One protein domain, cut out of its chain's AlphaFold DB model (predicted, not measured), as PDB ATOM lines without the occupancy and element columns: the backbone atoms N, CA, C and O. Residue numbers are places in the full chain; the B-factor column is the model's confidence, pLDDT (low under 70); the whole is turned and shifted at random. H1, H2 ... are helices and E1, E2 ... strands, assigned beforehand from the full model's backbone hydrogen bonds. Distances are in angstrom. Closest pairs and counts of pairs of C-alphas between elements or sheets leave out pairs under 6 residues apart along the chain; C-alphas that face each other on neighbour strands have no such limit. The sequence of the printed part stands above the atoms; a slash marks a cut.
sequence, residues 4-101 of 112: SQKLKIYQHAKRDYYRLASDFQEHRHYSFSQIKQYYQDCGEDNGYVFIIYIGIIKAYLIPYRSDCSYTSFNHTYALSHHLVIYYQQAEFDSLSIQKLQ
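This is residues 4 to 101 of the 112 residues of an uncharacterized protein of Longibaculum muris (UniProt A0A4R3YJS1). One long helix, H1, lies slantwise over a strongly twisted, branched antiparallel sheet of six strands, with the short helix H2 on the same face. E3 has E2 and then E1 on one side and E4 and E5 on the other, E6 follows beyond E5, and a last short helix, H3, touches H1. The printed part has 98 residues, with named elements in the order H1 H2 E1 E2 E3 E4 E5 E6 H3, of mixed class. It is compact, with a radius of gyration of the C-alphas of 13.1 A, and elongated, spanning 42 by 25 by 22 A.

H1, residues 4 to 26, is on the sheet at a height of 9.3 A and slantwise to E3, residues 57 to 63, at 36 degrees on the local plane; their closest C-alphas, Ala 13 and Ile 57, are 5.9 A apart. H2, residues 32 to 38, has a height over the sheet of 9.0 A and lies over E2, residues 50 to 54; their closest C-alphas, Lys 36 and Phe 50, are 7.0 A apart. E1, residues 43 to 45, E2, E3 and E4, residues 77 to 79, form a meander, each strand the antiparallel neighbour of the one before. Within hydrogen-bond range are N 44 and O 51, 2.9 A, N 52 and O 59, 2.9 A, and N 62 and O 78, 2.9 A. E5, residues 82 to 87, is antiparallel to E3, with N 58 and O 84 at 2.8 A, and forms a hairpin with E6, residues 90 to 96, with N 85 and O 93 at 2.8 A. H3, residues 97 to 101, only grazes the sheet and touches residues 10 to 14 of H1 alone, closest at the C-alphas of Tyr 10 and Leu 100, 6.6 A. In H1, H2 and H3 every O i to N i+4 pair is within hydrogen-bond range.

H1 begins at C-alpha 4, (142.947, 125.505, 88.884), and is 33.5 A long. E3 measures 19.8 A, E6 18.3 A and E5 16.9 A. H3 ends at C-alpha 101, (157.947, 124.733, 85.850).

The C-alphas farthest apart, Ser 4 and Asn 74, are 41.8 A apart. The link from E3 to E4, residues 64 to 76, is long, and the printed part has no cut. No printed residue is under 70 in pLDDT.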
ATOM      1  N   SER A   4     143.174 125.825  90.294       91.06
ATOM      2  CA  SER A   4     142.947 125.505  88.884       91.06
ATOM      3  C   SER A   4     143.147 126.686  87.939       91.06
ATOM      4  O   SER A   4     143.616 126.482  86.821       91.06
ATOM      5  N   GLN A   5     142.825 127.896  88.386       94.12
ATOM      6  CA  GLN A   5     143.008 129.131  87.634       94.12
ATOM      7  C   GLN A   5     144.479 129.561  87.647       94.12
ATOM      8  O   GLN A   5     145.022 129.849  86.585       94.12
ATOM      9  N   LYS A   6     145.155 129.485  88.806       95.12
ATOM     10  CA  LYS A   6     146.608 129.723  88.903       95.12
ATOM     11  C   LYS A   6     147.391 128.805  87.964       95.12
ATOM     12  O   LYS A   6     148.248 129.273  87.223       95.12
ATOM     13  N   LEU A   7     147.047 127.513  87.931       96.50
ATOM     14  CA  LEU A   7     147.674 126.557  87.016       96.50
ATOM     15  C   LEU A   7     147.530 126.979  85.547       96.50
ATOM     16  O   LEU A   7     148.515 126.942  84.816       96.50
ATOM     17  N   LYS A   8     146.328 127.399  85.125       96.50
ATOM     18  CA  LYS A   8     146.088 127.863  83.750       96.50
ATOM     19  C   LYS A   8     146.952 129.078  83.407       96.50
ATOM     20  O   LYS A   8     147.564 129.089  82.346       96.50
ATOM     21  N   ILE A   9     147.051 130.052  84.317       97.75
ATOM     22  CA  ILE A   9     147.894 131.243  84.132       97.75
ATOM     23  C   ILE A   9     149.359 130.837  83.946       97.75
ATOM     24  O   ILE A   9     149.969 131.206  82.949       97.75
ATOM     25  N   TYR A  10     149.915 130.002  84.829       98.25
ATOM     26  CA  TYR A  10     151.305 129.557  84.684       98.25
ATOM     27  C   TYR A  10     151.549 128.755  83.397       98.25
ATOM     28  O   TYR A  10     152.588 128.909  82.760       98.25
ATOM     29  N   GLN A  11     150.600 127.911  82.983       97.88
ATOM     30  CA  GLN A  11     150.700 127.170  81.722       97.88
ATOM     31  C   GLN A  11     150.680 128.099  80.501       97.88
ATOM     32  O   GLN A  11     151.446 127.873  79.566       97.88
ATOM     33  N   HIS A  12     149.845 129.142  80.515       97.81
ATOM     34  CA  HIS A  12     149.820 130.159  79.461       97.81
ATOM     35  C   HIS A  12     151.126 130.951  79.421       97.81
ATOM     36  O   HIS A  12     151.729 131.045  78.360       97.81
ATOM     37  N   ALA A  13     151.618 131.408  80.574       98.31
ATOM     38  CA  ALA A  13     152.885 132.128  80.663       98.31
ATOM     39  C   ALA A  13     154.050 131.288  80.125       98.31
ATOM     40  O   ALA A  13     154.877 131.773  79.359       98.31
ATOM     41  N   LYS A  14     154.075 129.991  80.464       98.00
ATOM     42  CA  LYS A  14     155.073 129.052  79.946       98.00
ATOM     43  C   LYS A  14     154.991 128.952  78.422       98.00
ATOM     44  O   LYS A  14     156.014 129.046  77.754       98.00
ATOM     45  N   ARG A  15     153.791 128.748  77.872       98.00
ATOM     46  CA  ARG A  15     153.573 128.674  76.419       98.00
ATOM     47  C   ARG A  15     154.060 129.945  75.723       98.00
ATOM     48  O   ARG A  15     154.763 129.842  74.725       98.00
ATOM     49  N   ASP A  16     153.683 131.106  76.243       98.06
ATOM     50  CA  ASP A  16     154.013 132.402  75.647       98.06
ATOM     51  C   ASP A  16     155.527 132.654  75.685       98.06
ATOM     52  O   ASP A  16     156.102 133.059  74.678       98.06
ATOM     53  N   TYR A  17     156.198 132.277  76.778       98.00
ATOM     54  CA  TYR A  17     157.657 132.330  76.850       98.00
ATOM     55  C   TYR A  17     158.340 131.430  75.819       98.00
ATOM     56  O   TYR A  17     159.250 131.876  75.132       98.00
ATOM     57  N   TYR A  18     157.929 130.165  75.687       97.50
ATOM     58  CA  TYR A  18     158.582 129.261  74.731       97.50
ATOM     59  C   TYR A  18     158.310 129.638  73.273       97.50
ATOM     60  O   TYR A  18     159.161 129.380  72.426       97.50
ATOM     61  N   ARG A  19     157.173 130.280  72.980       97.25
ATOM     62  CA  ARG A  19     156.931 130.894  71.666       97.25
ATOM     63  C   ARG A  19     157.935 132.007  71.392       97.25
ATOM     64  O   ARG A  19     158.594 131.959  70.363       97.25
ATOM     65  N   LEU A  20     158.102 132.931  72.341       97.75
ATOM     66  CA  LEU A  20     159.104 133.991  72.239       97.75
ATOM     67  C   LEU A  20     160.524 133.423  72.113       97.75
ATOM     68  O   LEU A  20     161.302 133.889  71.298       97.75
ATOM     69  N   ALA A  21     160.867 132.399  72.890       97.44
ATOM     70  CA  ALA A  21     162.193 131.793  72.842       97.44
ATOM     71  C   ALA A  21     162.486 131.108  71.497       97.44
ATOM     72  O   ALA A  21     163.616 131.179  71.018       97.44
ATOM     73  N   SER A  22     161.486 130.459  70.890       97.75
ATOM     74  CA  SER A  22     161.602 129.868  69.549       97.75
ATOM     75  C   SER A  22     161.831 130.946  68.496       97.75
ATOM     76  O   SER A  22     162.808 130.892  67.757       97.75
ATOM     77  N   ASP A  23     160.975 131.963  68.498       97.94
ATOM     78  CA  ASP A  23     161.035 133.096  67.579       97.94
ATOM     79  C   ASP A  23     162.358 133.876  67.714       97.94
ATOM     80  O   ASP A  23     163.029 134.173  66.725       97.94
ATOM     81  N   PHE A  24     162.829 134.089  68.942       97.69
ATOM     82  CA  PHE A  24     164.152 134.644  69.213       97.69
ATOM     83  C   PHE A  24     165.276 133.789  68.610       97.69
ATOM     84  O   PHE A  24     166.251 134.329  68.090       97.69
ATOM     85  N   GLN A  25     165.189 132.456  68.700       97.19
ATOM     86  CA  GLN A  25     166.218 131.568  68.151       97.19
ATOM     87  C   GLN A  25     166.260 131.596  66.622       97.19
ATOM     88  O   GLN A  25     167.356 131.554  66.061       97.19
ATOM     89  N   GLU A  26     165.116 131.724  65.955       98.00
ATOM     90  CA  GLU A  26     165.040 131.906  64.498       98.00
ATOM     91  C   GLU A  26     165.748 133.202  64.067       98.00
ATOM     92  O   GLU A  26     166.501 133.224  63.091       98.00
ATOM     93  N   HIS A  27     165.631 134.249  64.885       97.62
ATOM     94  CA  HIS A  27     166.208 135.571  64.637       97.62
ATOM     95  C   HIS A  27     167.528 135.828  65.380       97.62
ATOM     96  O   HIS A  27     168.030 136.951  65.408       97.62
ATOM     97  N   ARG A  28     168.164 134.796  65.952       96.06
ATOM     98  CA  ARG A  28     169.384 134.950  66.776       96.06
ATOM     99  C   ARG A  28     170.592 135.509  66.019       96.06
ATOM    100  O   ARG A  28     171.588 135.867  66.641       96.06
ATOM    101  N   HIS A  29     170.540 135.494  64.690       97.12
ATOM    102  CA  HIS A  29     171.573 136.011  63.797       97.12
ATOM    103  C   HIS A  29     171.503 137.538  63.629       97.12
ATOM    104  O   HIS A  29     172.440 138.135  63.103       97.12
ATOM    105  N   TYR A  30     170.419 138.174  64.077       97.38
ATOM    106  CA  TYR A  30     170.289 139.624  64.082       97.38
ATOM    107  C   TYR A  30     171.312 140.282  65.012       97.38
ATOM    108  O   TYR A  30     171.721 139.743  66.041       97.38
ATOM    109  N   SER A  31     171.741 141.486  64.644       94.88
ATOM    110  CA  SER A  31     172.407 142.393  65.576       94.88
ATOM    111  C   SER A  31     171.428 142.865  66.654       94.88
ATOM    112  O   SER A  31     170.208 142.763  66.505       94.88
ATOM    113  N   PHE A  32     171.952 143.453  67.732       93.44
ATOM    114  CA  PHE A  32     171.103 143.949  68.814       93.44
ATOM    115  C   PHE A  32     170.112 145.031  68.343       93.44
ATOM    116  O   PHE A  32     168.952 145.028  68.743       93.44
ATOM    117  N   SER A  33     170.520 145.916  67.431       93.50
ATOM    118  CA  SER A  33     169.610 146.915  66.857       93.50
ATOM    119  C   SER A  33     168.521 146.274  65.993       93.50
ATOM    120  O   SER A  33     167.364 146.675  66.072       93.50
ATOM    121  N   GLN A  34     168.862 145.245  65.209       96.44
ATOM    122  CA  GLN A  34     167.901 144.536  64.357       96.44
ATOM    123  C   GLN A  34     166.871 143.748  65.172       96.44
ATOM    124  O   GLN A  34     165.690 143.797  64.849       96.44
ATOM    125  N   ILE A  35     167.276 143.064  66.248       96.50
ATOM    126  CA  ILE A  35     166.319 142.322  67.084       96.50
ATOM    127  C   ILE A  35     165.395 143.263  67.870       96.50
ATOM    128  O   ILE A  35     164.222 142.953  68.060       96.50
ATOM    129  N   LYS A  36     165.884 144.439  68.284       95.06
ATOM    130  CA  LYS A  36     165.042 145.482  68.894       95.06
ATOM    131  C   LYS A  36     164.016 146.012  67.901       95.06
ATOM    132  O   LYS A  36     162.845 146.119  68.236       95.06
ATOM    133  N   GLN A  37     164.461 146.294  66.677       96.62
ATOM    134  CA  GLN A  37     163.591 146.721  65.587       96.62
ATOM    135  C   GLN A  37     162.531 145.661  65.263       96.62
ATOM    136  O   GLN A  37     161.375 146.001  65.042       96.62
ATOM    137  N   TYR A  38     162.911 144.383  65.269       97.56
ATOM    138  CA  TYR A  38     162.002 143.261  65.034       97.56
ATOM    139  C   TYR A  38     160.872 143.195  66.073       97.56
ATOM    140  O   TYR A  38     159.715 142.996  65.719       97.56
ATOM    141  N   TYR A  39     161.187 143.438  67.347       97.25
ATOM    142  CA  TYR A  39     160.211 143.435  68.440       97.25
ATOM    143  C   TYR A  39     159.598 144.809  68.748       97.25
ATOM    144  O   TYR A  39     158.970 144.957  69.791       97.25
ATOM    145  N   GLN A  40     159.761 145.826  67.895       95.06
ATOM    146  CA  GLN A  40     159.355 147.201  68.227       95.06
ATOM    147  C   GLN A  40     157.855 147.350  68.540       95.06
ATOM    148  O   GLN A  40     157.488 148.127  69.414       95.06
ATOM    149  N   ASP A  41     156.989 146.581  67.870       96.31
ATOM    150  CA  ASP A  41     155.531 146.695  68.025       96.31
ATOM    151  C   ASP A  41     155.037 146.073  69.338       96.31
ATOM    152  O   ASP A  41     153.925 146.335  69.798       96.31
ATOM    153  N   CYS A  42     155.863 145.223  69.945       95.62
ATOM    154  CA  CYS A  42     155.568 144.517  71.181       95.62
ATOM    155  C   CYS A  42     156.669 144.711  72.226       95.62
ATOM    156  O   CYS A  42     156.773 143.922  73.164       95.62
ATOM    157  N   GLY A  43     157.497 145.742  72.086       94.94
ATOM    158  CA  GLY A  43     158.678 145.919  72.905       94.94
ATOM    159  C   GLY A  43     158.985 147.372  73.207       94.94
ATOM    160  O   GLY A  43     158.485 148.294  72.575       94.94
ATOM    161  N   GLU A  44     159.795 147.567  74.235       95.00
ATOM    162  CA  GLU A  44     160.086 148.879  74.792       95.00
ATOM    163  C   GLU A  44     161.547 148.945  75.223       95.00
ATOM    164  O   GLU A  44     162.038 148.105  75.985       95.00
ATOM    165  N   ASP A  45     162.249 149.963  74.741       91.56
ATOM    166  CA  ASP A  45     163.625 150.223  75.126       91.56
ATOM    167  C   ASP A  45     163.681 151.101  76.376       91.56
ATOM    168  O   ASP A  45     163.325 152.275  76.337       91.56
ATOM    169  N   ASN A  46     164.157 150.533  77.483       87.19
ATOM    170  CA  ASN A  46     164.336 151.247  78.748       87.19
ATOM    171  C   ASN A  46     165.798 151.690  78.977       87.19
ATOM    172  O   ASN A  46     166.202 151.965  80.108       87.19
ATOM    173  N   GLY A  47     166.633 151.701  77.931       80.06
ATOM    174  CA  GLY A  47     168.032 152.153  77.963       80.06
ATOM    175  C   GLY A  47     169.020 151.132  78.540       80.06
ATOM    176  O   GLY A  47     170.133 151.003  78.035       80.06
ATOM    177  N   TYR A  48     168.614 150.364  79.555       78.12
ATOM    178  CA  TYR A  48     169.428 149.298  80.164       78.12
ATOM    179  C   TYR A  48     169.064 147.894  79.673       78.12
ATOM    180  O   TYR A  48     169.921 147.014  79.596       78.12
ATOM    181  N   VAL A  49     167.787 147.676  79.368       89.12
ATOM    182  CA  VAL A  49     167.242 146.412  78.867       89.12
ATOM    183  C   VAL A  49     166.184 146.714  77.821       89.12
ATOM    184  O   VAL A  49     165.463 147.708  77.928       89.12
ATOM    185  N   PHE A  50     166.065 145.829  76.835       95.12
ATOM    186  CA  PHE A  50     164.934 145.857  75.919       95.12
ATOM    187  C   PHE A  50     163.864 144.894  76.424       95.12
ATOM    188  O   PHE A  50     164.140 143.726  76.705       95.12
ATOM    189  N   ILE A  51     162.656 145.404  76.592       96.75
ATOM    190  CA  ILE A  51     161.530 144.697  77.186       96.75
ATOM    191  C   ILE A  51     160.643 144.181  76.064       96.75
ATOM    192  O   ILE A  51     160.374 144.921  75.131       96.75
ATOM    193  N   ILE A  52     160.177 142.937  76.158       97.56
ATOM    194  CA  ILE A  52     159.276 142.326  75.173       97.56
ATOM    195  C   ILE A  52     157.999 141.875  75.882       97.56
ATOM    196  O   ILE A  52     158.055 141.121  76.857       97.56
ATOM    197  N   TYR A  53     156.852 142.306  75.378       96.62
ATOM    198  CA  TYR A  53     155.515 141.974  75.851       96.62
ATOM    199  C   TYR A  53     154.880 140.949  74.903       96.62
ATOM    200  O   TYR A  53     154.574 141.256  73.755       96.62
ATOM    201  N   ILE A  54     154.655 139.720  75.371       95.56
ATOM    202  CA  ILE A  54     154.017 138.659  74.576       95.56
ATOM    203  C   ILE A  54     152.912 138.007  75.392       95.56
ATOM    204  O   ILE A  54     153.164 137.418  76.441       95.56
ATOM    205  N   GLY A  55     151.680 138.058  74.882       95.44
ATOM    206  CA  GLY A  55     150.533 137.435  75.536       95.44
ATOM    207  C   GLY A  55     150.363 137.950  76.965       95.44
ATOM    208  O   GLY A  55     150.039 139.115  77.170       95.44
ATOM    209  N   ILE A  56     150.575 137.075  77.951       97.19
ATOM    210  CA  ILE A  56     150.484 137.439  79.375       97.19
ATOM    211  C   ILE A  56     151.839 137.634  80.061       97.19
ATOM    212  O   ILE A  56     151.888 137.663  81.291       97.19
ATOM    213  N   ILE A  57     152.940 137.704  79.313       98.06
ATOM    214  CA  ILE A  57     154.280 137.833  79.884       98.06
ATOM    215  C   ILE A  57     154.998 139.097  79.425       98.06
ATOM    216  O   ILE A  57     154.791 139.604  78.324       98.06
ATOM    217  N   LYS A  58     155.917 139.537  80.277       97.25
ATOM    218  CA  LYS A  58     156.985 140.479  79.974       97.25
ATOM    219  C   LYS A  58     158.317 139.751  80.138       97.25
ATOM    220  O   LYS A  58     158.583 139.189  81.203       97.25
ATOM    221  N   ALA A  59     159.125 139.751  79.090       97.19
ATOM    222  CA  ALA A  59     160.467 139.182  79.048       97.19
ATOM    223  C   ALA A  59     161.492 140.265  78.683       97.19
ATOM    224  O   ALA A  59     161.130 141.404  78.385       97.19
ATOM    225  N   TYR A  60     162.776 139.919  78.737       96.31
ATOM    226  CA  TYR A  60     163.859 140.892  78.629       96.31
ATOM    227  C   TYR A  60     164.957 140.377  77.712       96.31
ATOM    228  O   TYR A  60     165.408 139.242  77.875       96.31
ATOM    229  N   LEU A  61     165.436 141.232  76.814       95.62
ATOM    230  CA  LEU A  61     166.752 141.073  76.216       95.62
ATOM    231  C   LEU A  61     167.776 141.719  77.142       95.62
ATOM    232  O   LEU A  61     167.668 142.895  77.501       95.62
ATOM    233  N   ILE A  62     168.759 140.924  77.532       93.56
ATOM    234  CA  ILE A  62     169.826 141.301  78.450       93.56
ATOM    235  C   ILE A  62     171.183 141.138  77.759       93.56
ATOM    236  O   ILE A  62     171.280 140.388  76.781       93.56
ATOM    237  N   PRO A  63     172.246 141.789  78.262       92.31
ATOM    238  CA  PRO A  63     173.606 141.458  77.856       92.31
ATOM    239  C   PRO A  63     173.862 139.957  77.993       92.31
ATOM    240  O   PRO A  63     173.311 139.315  78.892       92.31
ATOM    241  N   TYR A  64     174.687 139.401  77.107       91.19
ATOM    242  CA  TYR A  64     175.004 137.977  77.135       91.19
ATOM    243  C   TYR A  64     175.492 137.529  78.517       91.19
ATOM    244  O   TYR A  64     176.350 138.157  79.141       91.19
ATOM    245  N   ARG A  65     174.942 136.403  78.969       87.19
ATOM    246  CA  ARG A  65     175.399 135.670  80.143       87.19
ATOM    247  C   ARG A  65     175.465 134.191  79.793       87.19
ATOM    248  O   ARG A  65     174.562 133.668  79.140       87.19
ATOM    249  N   SER A  66     176.530 133.520  80.224       84.44
ATOM    250  CA  SER A  66     176.803 132.117  79.882       84.44
ATOM    251  C   SER A  66     175.783 131.127  80.451       84.44
ATOM    252  O   SER A  66     175.702 129.996  79.988       84.44
ATOM    253  N   ASP A  67     175.008 131.537  81.453       86.50
ATOM    254  CA  ASP A  67     173.932 130.755  82.059       86.50
ATOM    255  C   ASP A  67     172.609 130.833  81.277       86.50
ATOM    256  O   ASP A  67     171.668 130.104  81.594       86.50
ATOM    257  N   CYS A  68     172.517 131.692  80.255       88.19
ATOM    258  CA  CYS A  68     171.328 131.832  79.420       88.19
ATOM    259  C   CYS A  68     171.290 130.776  78.306       88.19
ATOM    260  O   CYS A  68     172.239 130.617  77.544       88.19
ATOM    261  N   SER A  69     170.161 130.080  78.162       90.06
ATOM    262  CA  SER A  69     169.971 129.037  77.148       90.06
ATOM    263  C   SER A  69     169.688 129.609  75.758       90.06
ATOM    264  O   SER A  69     169.943 128.947  74.758       90.06
ATOM    265  N   TYR A  70     169.169 130.836  75.687       94.81
ATOM    266  CA  TYR A  70     168.781 131.492  74.443       94.81
ATOM    267  C   TYR A  70     169.637 132.736  74.233       94.81
ATOM    268  O   TYR A  70     169.428 133.764  74.875       94.81
ATOM    269  N   THR A  71     170.615 132.637  73.336       96.56
ATOM    270  CA  THR A  71     171.575 133.716  73.073       96.56
ATOM    271  C   THR A  71     171.672 134.028  71.583       96.56
ATOM    272  O   THR A  71     171.328 133.189  70.743       96.56
ATOM    273  N   SER A  72     172.092 135.251  71.262       96.31
ATOM    274  CA  SER A  72     172.439 135.663  69.900       96.31
ATOM    275  C   SER A  72     173.607 134.833  69.360       96.31
ATOM    276  O   SER A  72     174.462 134.420  70.144       96.31
ATOM    277  N   PHE A  73     173.718 134.689  68.041       93.81
ATOM    278  CA  PHE A  73     174.787 133.932  67.379       93.81
ATOM    279  C   PHE A  73     176.196 134.409  67.769       93.81
ATOM    280  O   PHE A  73     177.081 133.591  67.989       93.81
ATOM    281  N   ASN A  74     176.376 135.722  67.941       93.62
ATOM    282  CA  ASN A  74     177.658 136.330  68.313       93.62
ATOM    283  C   ASN A  74     177.832 136.522  69.833       93.62
ATOM    284  O   ASN A  74     178.731 137.245  70.250       93.62
ATOM    285  N   HIS A  75     176.954 135.940  70.660       94.12
ATOM    286  CA  HIS A  75     176.988 136.056  72.126       94.12
ATOM    287  C   HIS A  75     177.095 137.500  72.655       94.12
ATOM    288  O   HIS A  75     177.817 137.780  73.606       94.12
ATOM    289  N   THR A  76     176.350 138.432  72.058       93.94
ATOM    290  CA  THR A  76     176.289 139.833  72.504       93.94
ATOM    291  C   THR A  76     175.079 140.101  73.399       93.94
ATOM    292  O   THR A  76     175.158 140.905  74.326       93.94
ATOM    293  N   TYR A  77     173.974 139.386  73.182       94.75
ATOM    294  CA  TYR A  77     172.762 139.482  73.994       94.75
ATOM    295  C   TYR A  77     172.085 138.119  74.177       94.75
ATOM    296  O   TYR A  77     172.371 137.139  73.478       94.75
ATOM    297  N   ALA A  78     171.181 138.056  75.145       96.50
ATOM    298  CA  ALA A  78     170.431 136.864  75.495       96.50
ATOM    299  C   ALA A  78     168.983 137.199  75.859       96.50
ATOM    300  O   ALA A  78     168.690 138.291  76.345       96.50
ATOM    301  N   LEU A  79     168.086 136.237  75.656       96.69
ATOM    302  CA  LEU A  79     166.740 136.285  76.214       96.69
ATOM    303  C   LEU A  79     166.799 135.816  77.674       96.69
ATOM    304  O   LEU A  79     167.263 134.713  77.972       96.69
ATOM    305  N   SER A  80     166.327 136.662  78.584       95.06
ATOM    306  CA  SER A  80     166.325 136.397  80.020       95.06
ATOM    307  C   SER A  80     165.466 135.189  80.381       95.06
ATOM    308  O   SER A  80     164.327 135.059  79.941       95.06
ATOM    309  N   HIS A  81     165.972 134.361  81.295       93.50
ATOM    310  CA  HIS A  81     165.203 133.290  81.929       93.50
ATOM    311  C   HIS A  81     164.189 133.782  82.966       93.50
ATOM    312  O   HIS A  81     163.427 132.971  83.495       93.50
ATOM    313  N   HIS A  82     164.204 135.069  83.309       95.00
ATOM    314  CA  HIS A  82     163.232 135.693  84.197       95.00
ATOM    315  C   HIS A  82     162.152 136.399  83.385       95.00
ATOM    316  O   HIS A  82     162.447 137.132  82.443       95.00
ATOM    317  N   LEU A  83     160.904 136.211  83.801       96.62
ATOM    318  CA  LEU A  83     159.744 136.870  83.216       96.62
ATOM    319  C   LEU A  83     158.800 137.363  84.304       96.62
ATOM    320  O   LEU A  83     158.765 136.826  85.414       96.62
ATOM    321  N   VAL A  84     158.001 138.357  83.940       98.00
ATOM    322  CA  VAL A  84     156.871 138.835  84.737       98.00
ATOM    323  C   VAL A  84     155.591 138.350  84.072       98.00
ATOM    324  O   VAL A  84     155.451 138.442  82.855       98.00
ATOM    325  N   ILE A  85     154.672 137.798  84.856       98.31
ATOM    326  CA  ILE A  85     153.370 137.299  84.416       98.31
ATOM    327  C   ILE A  85     152.317 138.323  84.803       98.31
ATOM    328  O   ILE A  85     152.262 138.743  85.955       98.31
ATOM    329  N   TYR A  86     151.433 138.652  83.872       97.62
ATOM    330  CA  TYR A  86     150.300 139.536  84.093       97.62
ATOM    331  C   TYR A  86     148.986 138.759  84.086       97.62
ATOM    332  O   TYR A  86     148.800 137.781  83.361       97.62
ATOM    333  N   TYR A  87     148.035 139.211  84.894       95.88
ATOM    334  CA  TYR A  87     146.658 138.741  84.866       95.88
ATOM    335  C   TYR A  87     145.730 139.910  85.176       95.88
ATOM    336  O   TYR A  87     145.919 140.590  86.178       95.88
ATOM    337  N   GLN A  88     144.733 140.148  84.317       92.12
ATOM    338  CA  GLN A  88     143.800 141.278  84.462       92.12
ATOM    339  C   GLN A  88     144.522 142.632  84.605       92.12
ATOM    340  O   GLN A  88     144.185 143.426  85.473       92.12
ATOM    341  N   GLN A  89     145.528 142.871  83.754       88.25
ATOM    342  CA  GLN A  89     146.330 144.107  83.710       88.25
ATOM    343  C   GLN A  89     147.171 144.396  84.968       88.25
ATOM    344  O   GLN A  89     147.840 145.420  85.026       88.25
ATOM    345  N   ALA A  90     147.208 143.480  85.936       94.81
ATOM    346  CA  ALA A  90     148.083 143.562  87.097       94.81
ATOM    347  C   ALA A  90     149.212 142.531  87.003       94.81
ATOM    348  O   ALA A  90     149.026 141.442  86.447       94.81
ATOM    349  N   GLU A  91     150.368 142.861  87.578       96.75
ATOM    350  CA  GLU A  91     151.415 141.873  87.819       96.75
ATOM    351  C   GLU A  91     150.858 140.773  88.731       96.75
ATOM    352  O   GLU A  91     150.365 141.021  89.832       96.75
ATOM    353  N   PHE A  92     150.901 139.542  88.237       96.75
ATOM    354  CA  PHE A  92     150.475 138.356  88.963       96.75
ATOM    355  C   PHE A  92     151.649 137.691  89.683       96.75
ATOM    356  O   PHE A  92     151.474 137.182  90.792       96.75
ATOM    357  N   ASP A  93     152.817 137.636  89.037       97.38
ATOM    358  CA  ASP A  93     154.004 136.961  89.557       97.38
ATOM    359  C   ASP A  93     155.263 137.335  88.759       97.38
ATOM    360  O   ASP A  93     155.170 137.658  87.577       97.38
ATOM    361  N   SER A  94     156.440 137.184  89.362       97.38
ATOM    362  CA  SER A  94     157.736 137.417  88.712       97.38
ATOM    363  C   SER A  94     158.733 136.337  89.120       97.38
ATOM    364  O   SER A  94     159.015 136.129  90.303       97.38
ATOM    365  N   LEU A  95     159.224 135.569  88.146       97.62
ATOM    366  CA  LEU A  95     160.010 134.369  88.425       97.62
ATOM    367  C   LEU A  95     160.819 133.867  87.222       97.62
ATOM    368  O   LEU A  95     160.594 134.259  86.079       97.62
ATOM    369  N   SER A  96     161.751 132.950  87.494       96.12
ATOM    370  CA  SER A  96     162.490 132.240  86.451       96.12
ATOM    371  C   SER A  96     161.664 131.122  85.803       96.12
ATOM    372  O   SER A  96     160.783 130.539  86.440       96.12
ATOM    373  N   ILE A  97     162.005 130.725  84.575       95.44
ATOM    374  CA  ILE A  97     161.392 129.570  83.886       95.44
ATOM    375  C   ILE A  97     161.453 128.287  84.710       95.44
ATOM    376  O   ILE A  97     160.490 127.518  84.751       95.44
ATOM    377  N   GLN A  98     162.554 128.066  85.423       95.38
ATOM    378  CA  GLN A  98     162.695 126.907  86.297       95.38
ATOM    379  C   GLN A  98     161.660 126.934  87.432       95.38
ATOM    380  O   GLN A  98     160.967 125.941  87.666       95.38
ATOM    381  N   LYS A  99     161.495 128.084  88.099       97.38
ATOM    382  CA  LYS A  99     160.464 128.259  89.131       97.38
ATOM    383  C   LYS A  99     159.055 128.142  88.545       97.38
ATOM    384  O   LYS A  99     158.162 127.622  89.210       97.38
ATOM    385  N   LEU A 100     158.850 128.548  87.291       97.62
ATOM    386  CA  LEU A 100     157.555 128.455  86.613       97.62
ATOM    387  C   LEU A 100     157.161 126.994  86.426       97.62
ATOM    388  O   LEU A 100     156.048 126.594  86.766       97.62
ATOM    389  N   GLN A 101     158.108 126.178  85.964       97.00
ATOM    390  CA  GLN A 101     157.947 124.733  85.850       97.00
ATOM    391  C   GLN A 101     157.613 124.094  87.210       97.00
ATOM    392  O   GLN A 101     156.694 123.277  87.295       97.00
TER     393      GLN A 101